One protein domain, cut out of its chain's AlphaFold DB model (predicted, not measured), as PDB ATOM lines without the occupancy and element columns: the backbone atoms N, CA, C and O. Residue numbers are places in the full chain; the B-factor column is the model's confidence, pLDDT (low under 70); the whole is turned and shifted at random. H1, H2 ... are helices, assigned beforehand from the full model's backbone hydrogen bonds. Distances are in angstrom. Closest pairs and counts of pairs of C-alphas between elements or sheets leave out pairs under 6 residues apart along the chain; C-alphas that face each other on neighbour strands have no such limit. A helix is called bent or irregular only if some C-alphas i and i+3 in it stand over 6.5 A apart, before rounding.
ATOM      1  N   SER A 100      -6.753  50.952  14.001       50.62
ATOM      2  CA  SER A 100      -8.078  51.534  14.232       50.62
ATOM      3  C   SER A 100      -7.876  52.750  15.135       50.62
ATOM      4  O   SER A 100      -7.191  52.637  16.150       50.62
ATOM      5  N   LEU A 101      -8.371  53.913  14.694       58.31
ATOM      6  CA  LEU A 101      -8.263  55.251  15.303       58.31
ATOM      7  C   LEU A 101      -7.702  55.271  16.744       58.31
ATOM      8  O   LEU A 101      -8.423  55.043  17.710       58.31
ATOM      9  N   GLY A 102      -6.403  55.564  16.874       66.94
ATOM     10  CA  GLY A 102      -5.742  55.894  18.144       66.94
ATOM     11  C   GLY A 102      -5.172  54.732  18.966       66.94
ATOM     12  O   GLY A 102      -4.404  54.996  19.888       66.94
ATOM     13  N   MET A 103      -5.464  53.469  18.637       77.38
ATOM     14  CA  MET A 103      -4.928  52.320  19.380       77.38
ATOM     15  C   MET A 103      -3.916  51.536  18.542       77.38
ATOM     16  O   MET A 103      -4.256  50.933  17.525       77.38
ATOM     17  N   VAL A 104      -2.662  51.515  18.999       81.62
ATOM     18  CA  VAL A 104      -1.616  50.657  18.432       81.62
ATOM     19  C   VAL A 104      -1.544  49.380  19.259       81.62
ATOM     20  O   VAL A 104      -1.068  49.399  20.390       81.62
ATOM     21  N   ILE A 105      -2.001  48.267  18.688       81.44
ATOM     22  CA  ILE A 105      -1.807  46.939  19.276       81.44
ATOM     23  C   ILE A 105      -0.557  46.319  18.656       81.44
ATOM     24  O   ILE A 105      -0.459  46.188  17.435       81.44
ATOM     25  N   VAL A 106       0.389  45.913  19.500       83.00
ATOM     26  CA  VAL A 106       1.542  45.110  19.083       83.00
ATOM     27  C   VAL A 106       1.248  43.654  19.422       83.00
ATOM     28  O   VAL A 106       0.986  43.332  20.577       83.00
ATOM     29  N   LEU A 107       1.281  42.783  18.411       83.44
ATOM     30  CA  LEU A 107       1.003  41.353  18.552       83.44
ATOM     31  C   LEU A 107       2.248  40.523  18.204       83.44
ATOM     32  O   LEU A 107       2.516  40.263  17.026       83.44
ATOM     33  N   PRO A 108       3.024  40.106  19.217       87.19
ATOM     34  CA  PRO A 108       4.099  39.143  19.041       87.19
ATOM     35  C   PRO A 108       3.569  37.802  18.514       87.19
ATOM     36  O   PRO A 108       2.595  37.259  19.036       87.19
ATOM     37  N   HIS A 109       4.235  37.262  17.497       88.06
ATOM     38  CA  HIS A 109       3.977  35.936  16.934       88.06
ATOM     39  C   HIS A 109       5.292  35.341  16.416       88.06
ATOM     40  O   HIS A 109       6.261  36.066  16.182       88.06
ATOM     41  N   SER A 110       5.309  34.027  16.211       91.00
ATOM     42  CA  SER A 110       6.382  33.331  15.502       91.00
ATOM     43  C   SER A 110       5.749  32.395  14.488       91.00
ATOM     44  O   SER A 110       4.934  31.564  14.870       91.00
ATOM     45  N   HIS A 111       6.125  32.527  13.219       93.44
ATOM     46  CA  HIS A 111       5.732  31.571  12.190       93.44
ATOM     47  C   HIS A 111       6.723  30.412  12.167       93.44
ATOM     48  O   HIS A 111       7.938  30.641  12.151       93.44
ATOM     49  N   VAL A 112       6.213  29.182  12.183       92.19
ATOM     50  CA  VAL A 112       7.054  27.987  12.117       92.19
ATOM     51  C   VAL A 112       6.459  26.979  11.145       92.19
ATOM     52  O   VAL A 112       5.454  26.343  11.438       92.19
ATOM     53  N   ASP A 113       7.136  26.757  10.024       93.25
ATOM     54  CA  ASP A 113       6.705  25.771   9.037       93.25
ATOM     55  C   ASP A 113       6.876  24.328   9.548       93.25
ATOM     56  O   ASP A 113       7.990  23.925   9.912       93.25
ATOM     57  N   PRO A 114       5.815  23.497   9.544       89.44
ATOM     58  CA  PRO A 114       5.900  22.084   9.894       89.44
ATOM     59  C   PRO A 114       6.494  21.271   8.734       89.44
ATOM     60  O   PRO A 114       5.815  20.464   8.104       89.44
ATOM     61  N   GLY A 115       7.781  21.488   8.470       86.88
ATOM     62  CA  GLY A 115       8.507  20.874   7.362       86.88
ATOM     63  C   GLY A 115       8.673  21.839   6.191       86.88
ATOM     64  O   GLY A 115       7.752  22.055   5.411       86.88
ATOM     65  N   TRP A 116       9.881  22.390   6.064       91.56
ATOM     66  CA  TRP A 116      10.289  23.236   4.940       91.56
ATOM     67  C   TRP A 116      11.732  22.913   4.546       91.56
ATOM     68  O   TRP A 116      11.961  21.975   3.790       91.56
ATOM     69  N   LEU A 117      12.718  23.621   5.108       93.25
ATOM     70  CA  LEU A 117      14.143  23.325   4.892       93.25
ATOM     71  C   LEU A 117      14.671  22.219   5.810       93.25
ATOM     72  O   LEU A 117      15.719  21.636   5.542       93.25
ATOM     73  N   ARG A 118      13.981  21.972   6.923       91.25
ATOM     74  CA  ARG A 118      14.281  20.904   7.881       91.25
ATOM     75  C   ARG A 118      13.037  20.067   8.122       91.25
ATOM     76  O   ARG A 118      11.925  20.487   7.788       91.25
ATOM     77  N   THR A 119      13.234  18.887   8.698       94.38
ATOM     78  CA  THR A 119      12.120  18.017   9.070       94.38
ATOM     79  C   THR A 119      11.330  18.615  10.234       94.38
ATOM     80  O   THR A 119      11.811  19.489  10.961       94.38
ATOM     81  N   PHE A 120      10.100  18.137  10.412       94.38
ATOM     82  CA  PHE A 120       9.257  18.519  11.541       94.38
ATOM     83  C   PHE A 120       9.969  18.275  12.883       94.38
ATOM     84  O   PHE A 120      10.011  19.162  13.731       94.38
ATOM     85  N   ASP A 121      10.597  17.111  13.053       93.94
ATOM     86  CA  ASP A 121      11.291  16.763  14.293       93.94
ATOM     87  C   ASP A 121      12.549  17.609  14.515       93.94
ATOM     88  O   ASP A 121      12.783  18.079  15.630       93.94
ATOM     89  N   ASP A 122      13.301  17.904  13.452       93.50
ATOM     90  CA  ASP A 122      14.470  18.781  13.541       93.50
ATOM     91  C   ASP A 122      14.090  20.201  13.963       93.50
ATOM     92  O   ASP A 122      14.780  20.809  14.788       93.50
ATOM     93  N   TYR A 123      13.008  20.754  13.402       95.19
ATOM     94  CA  TYR A 123      12.489  22.051  13.838       95.19
ATOM     95  C   TYR A 123      12.008  21.996  15.284       95.19
ATOM     96  O   TYR A 123      12.282  22.922  16.057       95.19
ATOM     97  N   PHE A 124      11.332  20.912  15.662       94.00
ATOM     98  CA  PHE A 124      10.784  20.741  16.998       94.00
ATOM     99  C   PHE A 124      11.867  20.756  18.085       94.00
ATOM    100  O   PHE A 124      11.777  21.551  19.029       94.00
ATOM    101  N   GLU A 125      12.910  19.938  17.935       93.38
ATOM    102  CA  GLU A 125      13.973  19.827  18.941       93.38
ATOM    103  C   GLU A 125      14.905  21.047  18.942       93.38
ATOM    104  O   GLU A 125      15.266  21.556  20.003       93.38
ATOM    105  N   ASN A 126      15.269  21.576  17.769       92.56
ATOM    106  CA  ASN A 126      16.307  22.611  17.693       92.56
ATOM    107  C   ASN A 126      15.782  24.046  17.825       92.56
ATOM    108  O   ASN A 126      16.564  24.967  18.086       92.56
ATOM    109  N   SER A 127      14.492  24.283  17.576       92.12
ATOM    110  CA  SER A 127      13.936  25.640  17.502       92.12
ATOM    111  C   SER A 127      12.643  25.789  18.291       92.12
ATOM    112  O   SER A 127      12.585  26.626  19.189       92.12
ATOM    113  N   VAL A 128      11.624  24.975  18.010       93.25
ATOM    114  CA  VAL A 128      10.279  25.200  18.562       93.25
ATOM    115  C   VAL A 128      10.228  25.020  20.070       93.25
ATOM    116  O   VAL A 128       9.670  25.878  20.751       93.25
ATOM    117  N   THR A 129      10.867  23.972  20.597       91.38
ATOM    118  CA  THR A 129      10.927  23.740  22.050       91.38
ATOM    119  C   THR A 129      11.483  24.975  22.765       91.38
ATOM    120  O   THR A 129      10.855  25.505  23.676       91.38
ATOM    121  N   ARG A 130      12.585  25.543  22.256       92.12
ATOM    122  CA  ARG A 130      13.203  26.755  22.818       92.12
ATOM    123  C   ARG A 130      12.297  27.983  22.724       92.12
ATOM    124  O   ARG A 130      12.295  28.796  23.644       92.12
ATOM    125  N   ILE A 131      11.560  28.149  21.623       92.12
ATOM    126  CA  ILE A 131      10.628  29.276  21.448       92.12
ATOM    127  C   ILE A 131       9.505  29.198  22.485       92.12
ATOM    128  O   ILE A 131       9.253  30.182  23.181       92.12
ATOM    129  N   LEU A 132       8.870  28.033  22.624       90.25
ATOM    130  CA  LEU A 132       7.745  27.837  23.538       90.25
ATOM    131  C   LEU A 132       8.179  27.916  25.012       90.25
ATOM    132  O   LEU A 132       7.503  28.566  25.809       90.25
ATOM    133  N   ASP A 133       9.338  27.365  25.369       88.00
ATOM    134  CA  ASP A 133       9.866  27.427  26.739       88.00
ATOM    135  C   ASP A 133      10.214  28.864  27.158       88.00
ATOM    136  O   ASP A 133       9.887  29.313  28.265       88.00
ATOM    137  N   ASN A 134      10.842  29.622  26.252       89.75
ATOM    138  CA  ASN A 134      11.146  31.032  26.477       89.75
ATOM    139  C   ASN A 134       9.873  31.873  26.558       89.75
ATOM    140  O   ASN A 134       9.785  32.751  27.414       89.75
ATOM    141  N   MET A 135       8.885  31.591  25.705       87.75
ATOM    142  CA  MET A 135       7.579  32.246  25.743       87.75
ATOM    143  C   MET A 135       6.914  32.042  27.109       87.75
ATOM    144  O   MET A 135       6.538  33.025  27.741       87.75
ATOM    145  N   VAL A 136       6.818  30.804  27.602       83.81
ATOM    146  CA  VAL A 136       6.236  30.515  28.926       83.81
ATOM    147  C   VAL A 136       7.000  31.237  30.032       83.81
ATOM    148  O   VAL A 136       6.397  31.882  30.890       83.81
ATOM    149  N   THR A 137       8.333  31.177  29.998       83.44
ATOM    150  CA  THR A 137       9.183  31.832  31.002       83.44
ATOM    151  C   THR A 137       9.010  33.351  30.997       83.44
ATOM    152  O   THR A 137       9.002  33.973  32.059       83.44
ATOM    153  N   PHE A 138       8.882  33.956  29.816       84.69
ATOM    154  CA  PHE A 138       8.705  35.394  29.651       84.69
ATOM    155  C   PHE A 138       7.310  35.837  30.097       84.69
ATOM    156  O   PHE A 138       7.203  36.711  30.952       84.69
ATOM    157  N   LEU A 139       6.255  35.176  29.615       81.38
ATOM    158  CA  LEU A 139       4.870  35.497  29.979       81.38
ATOM    159  C   LEU A 139       4.606  35.314  31.479       81.38
ATOM    160  O   LEU A 139       3.875  36.096  32.076       81.38
ATOM    161  N   ASN A 140       5.262  34.350  32.128       76.81
ATOM    162  CA  ASN A 140       5.168  34.189  33.580       76.81
ATOM    163  C   ASN A 140       5.846  35.338  34.361       76.81
ATOM    164  O   ASN A 140       5.551  35.555  35.534       76.81
ATOM    165  N   LYS A 141       6.771  36.080  33.741       80.50
ATOM    166  CA  LYS A 141       7.408  37.265  34.343       80.50
ATOM    167  C   LYS A 141       6.668  38.563  34.018       80.50
ATOM    168  O   LYS A 141       6.804  39.519  34.774       80.50
ATOM    169  N   THR A 142       5.926  38.611  32.913       77.19
ATOM    170  CA  THR A 142       5.299  39.834  32.398       77.19
ATOM    171  C   THR A 142       3.807  39.625  32.129       77.19
ATOM    172  O   THR A 142       3.438  39.047  31.107       77.19
ATOM    173  N   GLU A 143       2.944  40.129  33.013       76.25
ATOM    174  CA  GLU A 143       1.488  39.895  32.953       76.25
ATOM    175  C   GLU A 143       0.774  40.633  31.805       76.25
ATOM    176  O   GLU A 143      -0.254  40.167  31.311       76.25
ATOM    177  N   ASP A 144       1.331  41.755  31.341       78.50
ATOM    178  CA  ASP A 144       0.716  42.587  30.296       78.50
ATOM    179  C   ASP A 144       0.968  42.068  28.876       78.50
ATOM    180  O   ASP A 144       0.298  42.469  27.919       78.50
ATOM    181  N   PHE A 145       1.942  41.172  28.713       81.62
ATOM    182  CA  PHE A 145       2.344  40.698  27.398       81.62
ATOM    183  C   PHE A 145       1.454  39.562  26.917       81.62
ATOM    184  O   PHE A 145       0.986  38.708  27.670       81.62
ATOM    185  N   ARG A 146       1.237  39.546  25.605       80.38
ATOM    186  CA  ARG A 146       0.508  38.493  24.907       80.38
ATOM    187  C   ARG A 146       1.368  37.956  23.778       80.38
ATOM    188  O   ARG A 146       2.188  38.678  23.216       80.38
ATOM    189  N   PHE A 147       1.162  36.691  23.446       84.56
ATOM    190  CA  PHE A 147       1.848  36.026  22.351       84.56
ATOM    191  C   PHE A 147       0.864  35.129  21.604       84.56
ATOM    192  O   PHE A 147       0.046  34.457  22.233       84.56
ATOM    193  N   ILE A 148       0.931  35.144  20.273       87.31
ATOM    194  CA  ILE A 148       0.066  34.342  19.405       87.31
ATOM    195  C   ILE A 148       0.881  33.199  18.804       87.31
ATOM    196  O   ILE A 148       1.948  33.416  18.229       87.31
ATOM    197  N   TRP A 149       0.332  31.991  18.898       88.94
ATOM    198  CA  TRP A 149       0.874  30.784  18.283       88.94
ATOM    199  C   TRP A 149      -0.167  30.157  17.353       88.94
ATOM    200  O   TRP A 149      -1.330  30.036  17.742       88.94
ATOM    201  N   ALA A 150       0.232  29.767  16.140       91.50
ATOM    202  CA  ALA A 150      -0.691  29.245  15.131       91.50
ATOM    203  C   ALA A 150      -0.564  27.725  14.934       91.50
ATOM    204  O   ALA A 150      -1.558  27.034  14.701       91.50
ATOM    205  N   GLU A 151       0.645  27.177  15.036       92.56
ATOM    206  CA  GLU A 151       0.945  25.820  14.592       92.56
ATOM    207  C   GLU A 151       0.692  24.779  15.696       92.56
ATOM    208  O   GLU A 151       1.572  24.396  16.474       92.56
ATOM    209  N   ILE A 152      -0.558  24.305  15.753       90.75
ATOM    210  CA  ILE A 152      -1.057  23.366  16.776       90.75
ATOM    211  C   ILE A 152      -0.283  22.038  16.785       90.75
ATOM    212  O   ILE A 152      -0.112  21.448  17.847       90.75
ATOM    213  N   SER A 153       0.220  21.570  15.639       92.62
ATOM    214  CA  SER A 153       0.985  20.315  15.542       92.62
ATOM    215  C   SER A 153       2.218  20.320  16.448       92.62
ATOM    216  O   SER A 153       2.430  19.387  17.225       92.62
ATOM    217  N   PHE A 154       2.995  21.401  16.410       92.06
ATOM    218  CA  PHE A 154       4.132  21.580  17.304       92.06
ATOM    219  C   PHE A 154       3.703  21.786  18.754       92.06
ATOM    220  O   PHE A 154       4.323  21.227  19.658       92.06
ATOM    221  N   PHE A 155       2.639  22.561  18.979       90.75
ATOM    222  CA  PHE A 155       2.136  22.814  20.326       90.75
ATOM    223  C   PHE A 155       1.677  21.523  21.018       90.75
ATOM    224  O   PHE A 155       2.018  21.313  22.175       90.75
ATOM    225  N   SER A 156       0.973  20.631  20.311       90.69
ATOM    226  CA  SER A 156       0.533  19.333  20.846       90.69
ATOM    227  C   SER A 156       1.724  18.485  21.278       90.69
ATOM    228  O   SER A 156       1.779  18.028  22.417       90.69
ATOM    229  N   LYS A 157       2.723  18.348  20.398       91.31
ATOM    230  CA  LYS A 157       3.937  17.577  20.692       91.31
ATOM    231  C   LYS A 157       4.725  18.171  21.867       91.31
ATOM    232  O   LYS A 157       5.238  17.440  22.709       91.31
ATOM    233  N   TRP A 158       4.796  19.499  21.957       91.12
ATOM    234  CA  TRP A 158       5.416  20.196  23.087       91.12
ATOM    235  C   TRP A 158       4.632  19.975  24.387       91.12
ATOM    236  O   TRP A 158       5.226  19.678  25.419       91.12
ATOM    237  N   TRP A 159       3.301  20.037  24.339       86.81
ATOM    238  CA  TRP A 159       2.423  19.838  25.493       86.81
ATOM    239  C   TRP A 159       2.523  18.426  26.079       86.81
ATOM    240  O   TRP A 159       2.505  18.251  27.299       86.81
ATOM    241  N   GLU A 160       2.668  17.421  25.218       88.00
ATOM    242  CA  GLU A 160       2.874  16.024  25.611       88.00
ATOM    243  C   GLU A 160       4.206  15.801  26.338       88.00
ATOM    244  O   GLU A 160       4.276  14.948  27.223       88.00
ATOM    245  N   ARG A 161       5.238  16.607  26.036       83.50
ATOM    246  CA  ARG A 161       6.550  16.549  26.706       83.50
ATOM    247  C   ARG A 161       6.459  16.878  28.199       83.50
ATOM    248  O   ARG A 161       7.298  16.424  28.976       83.50
ATOM    249  N   TYR A 162       5.461  17.656  28.615       75.94
ATOM    250  CA  TYR A 162       5.328  18.121  29.991       75.94
ATOM    251  C   TYR A 162       4.402  17.245  30.840       75.94
ATOM    252  O   TYR A 162       3.321  16.812  30.430       75.94
ATOM    253  N   GLY A 163       4.809  17.004  32.088       73.38
ATOM    254  CA  GLY A 163       4.012  16.267  33.067       73.38
ATOM    255  C   GLY A 163       2.709  16.982  33.439       73.38
ATOM    256  O   GLY A 163       2.566  18.195  33.269       73.38
ATOM    257  N   LEU A 164       1.754  16.221  33.985       67.50
ATOM    258  CA  LEU A 164       0.425  16.713  34.372       67.50
ATOM    259  C   LEU A 164       0.493  17.931  35.316       67.50
ATOM    260  O   LEU A 164      -0.315  18.848  35.216       67.50
ATOM    261  N   TRP A 165       1.493  17.964  36.203       61.09
ATOM    262  CA  TRP A 165       1.666  19.030  37.190       61.09
ATOM    263  C   TRP A 165       2.004  20.391  36.563       61.09
ATOM    264  O   TRP A 165       1.369  21.390  36.892       61.09
ATOM    265  N   LEU A 166       2.934  20.433  35.602       67.44
ATOM    266  CA  LEU A 166       3.278  21.686  34.922       67.44
ATOM    267  C   LEU A 166       2.128  22.161  34.028       67.44
ATOM    268  O   LEU A 166       1.827  23.351  33.987       67.44
ATOM    269  N   ARG A 167       1.427  21.227  33.374       69.38
ATOM    270  CA  ARG A 167       0.239  21.531  32.568       69.38
ATOM    271  C   ARG A 167      -0.855  22.213  33.390       69.38
ATOM    272  O   ARG A 167      -1.396  23.227  32.957       69.38
ATOM    273  N   ASN A 168      -1.111  21.724  34.602       67.06
ATOM    274  CA  ASN A 168      -2.071  22.331  35.526       67.06
ATOM    275  C   ASN A 168      -1.618  23.706  36.038       67.06
ATOM    276  O   ASN A 168      -2.458  24.558  36.310       67.06
ATOM    277  N   SER A 169      -0.308  23.946  36.144       66.12
ATOM    278  CA  SER A 169       0.220  25.268  36.495       66.12
ATOM    279  C   SER A 169       0.065  26.291  35.366       66.12
ATOM    280  O   SER A 169      -0.009  27.484  35.650       66.12
ATOM    281  N   LEU A 170       0.056  25.849  34.104       64.44
ATOM    282  CA  LEU A 170      -0.082  26.716  32.930       64.44
ATOM    283  C   LEU A 170      -1.549  26.997  32.577       64.44
ATOM    284  O   LEU A 170      -1.864  28.064  32.059       64.44
ATOM    285  N   LEU A 171      -2.445  26.059  32.888       63.34
ATOM    286  CA  LEU A 171      -3.894  26.209  32.763       63.34
ATOM    287  C   LEU A 171      -4.483  26.835  34.040       63.34
ATOM    288  O   LEU A 171      -5.250  26.195  34.760       63.34
TER     289      LEU A 171
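What this domain is: This is residues 100 to 171 of the 186 residues of the protein "Glyco_hydro_38N domain-containing protein" of Araneus ventricosus (UniProt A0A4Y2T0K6). One long, kinked helix, H1, has a short helix, H2, set crosswise to it, and a second short helix, H3, follows H2 after a turn of two residues. Two long stretches without named elements complete the loose picture: residues 100 to 119 lead into H1, with residues 100 to 105 sticking out as a free tail, and residues 140 to 151 fold back from the far end of H1 to H2. The printed part has 72 residues, with three named helices in the order H1, H2, H3 and no named strand, and its class is all helix. The whole is loose, with a radius of gyration of the C-alphas of 14.3 A, and flat, spanning 43 by 34 by 16 A.

Where its parts are: Find C-alpha 120 at (9.257, 18.519, 11.541), where H1 begins; from there this longest helix runs through residues 120 to 139, 25.4 A from first to last C-alpha, to C-alpha 139 at (4.870, 35.497, 29.979). Look near residue 127 for its kink of 40 degrees; H1 is irregular there, with C-alphas 126 and 129 lying 7.0 A apart. Next find H2 at residues 152 to 161, 14.2 A long. H3, residues 164 to 170, is 10.1 A long and ends at C-alpha 170, at (-0.082, 26.716, 32.930).

How they stand to each other: Start from H1 and look at its residues 124 to 129, with which alone it touches H2. The two only just touch, with 3 pairs of C-alphas within 8 A; the closest are the C-alphas of Thr 129 and Trp 158, 6.6 A apart. Their lines are about perpendicular, at 77 degrees. Move on to H3, which is close to H2 but not clearly touching it: their closest C-alphas, those of Trp 159 and Arg 167, are 7.6 A apart. H2 and H3 run opposite ways at a steep tilt of 54 degrees. H1 and H3 are apart, but only just, at 8.4 A between their closest C-alphas. In the backbones of H2 and H3 every O i to N i+4 pair is within hydrogen-bond range, while in H1 13 of 16 are.

The domain as a whole: The two C-alphas farthest apart are those of Leu 101 and Gly 163, 44.6 A. The printed part has no cut. The link from H1 to H2, with 12 residues between them, is long; the link from H2 to H3, with 2, is tight. In the B-factor column you will find a mean pLDDT of the printed part of 84.0, with low confidence, under 70, at residues 100 to 102 and 164 to 171.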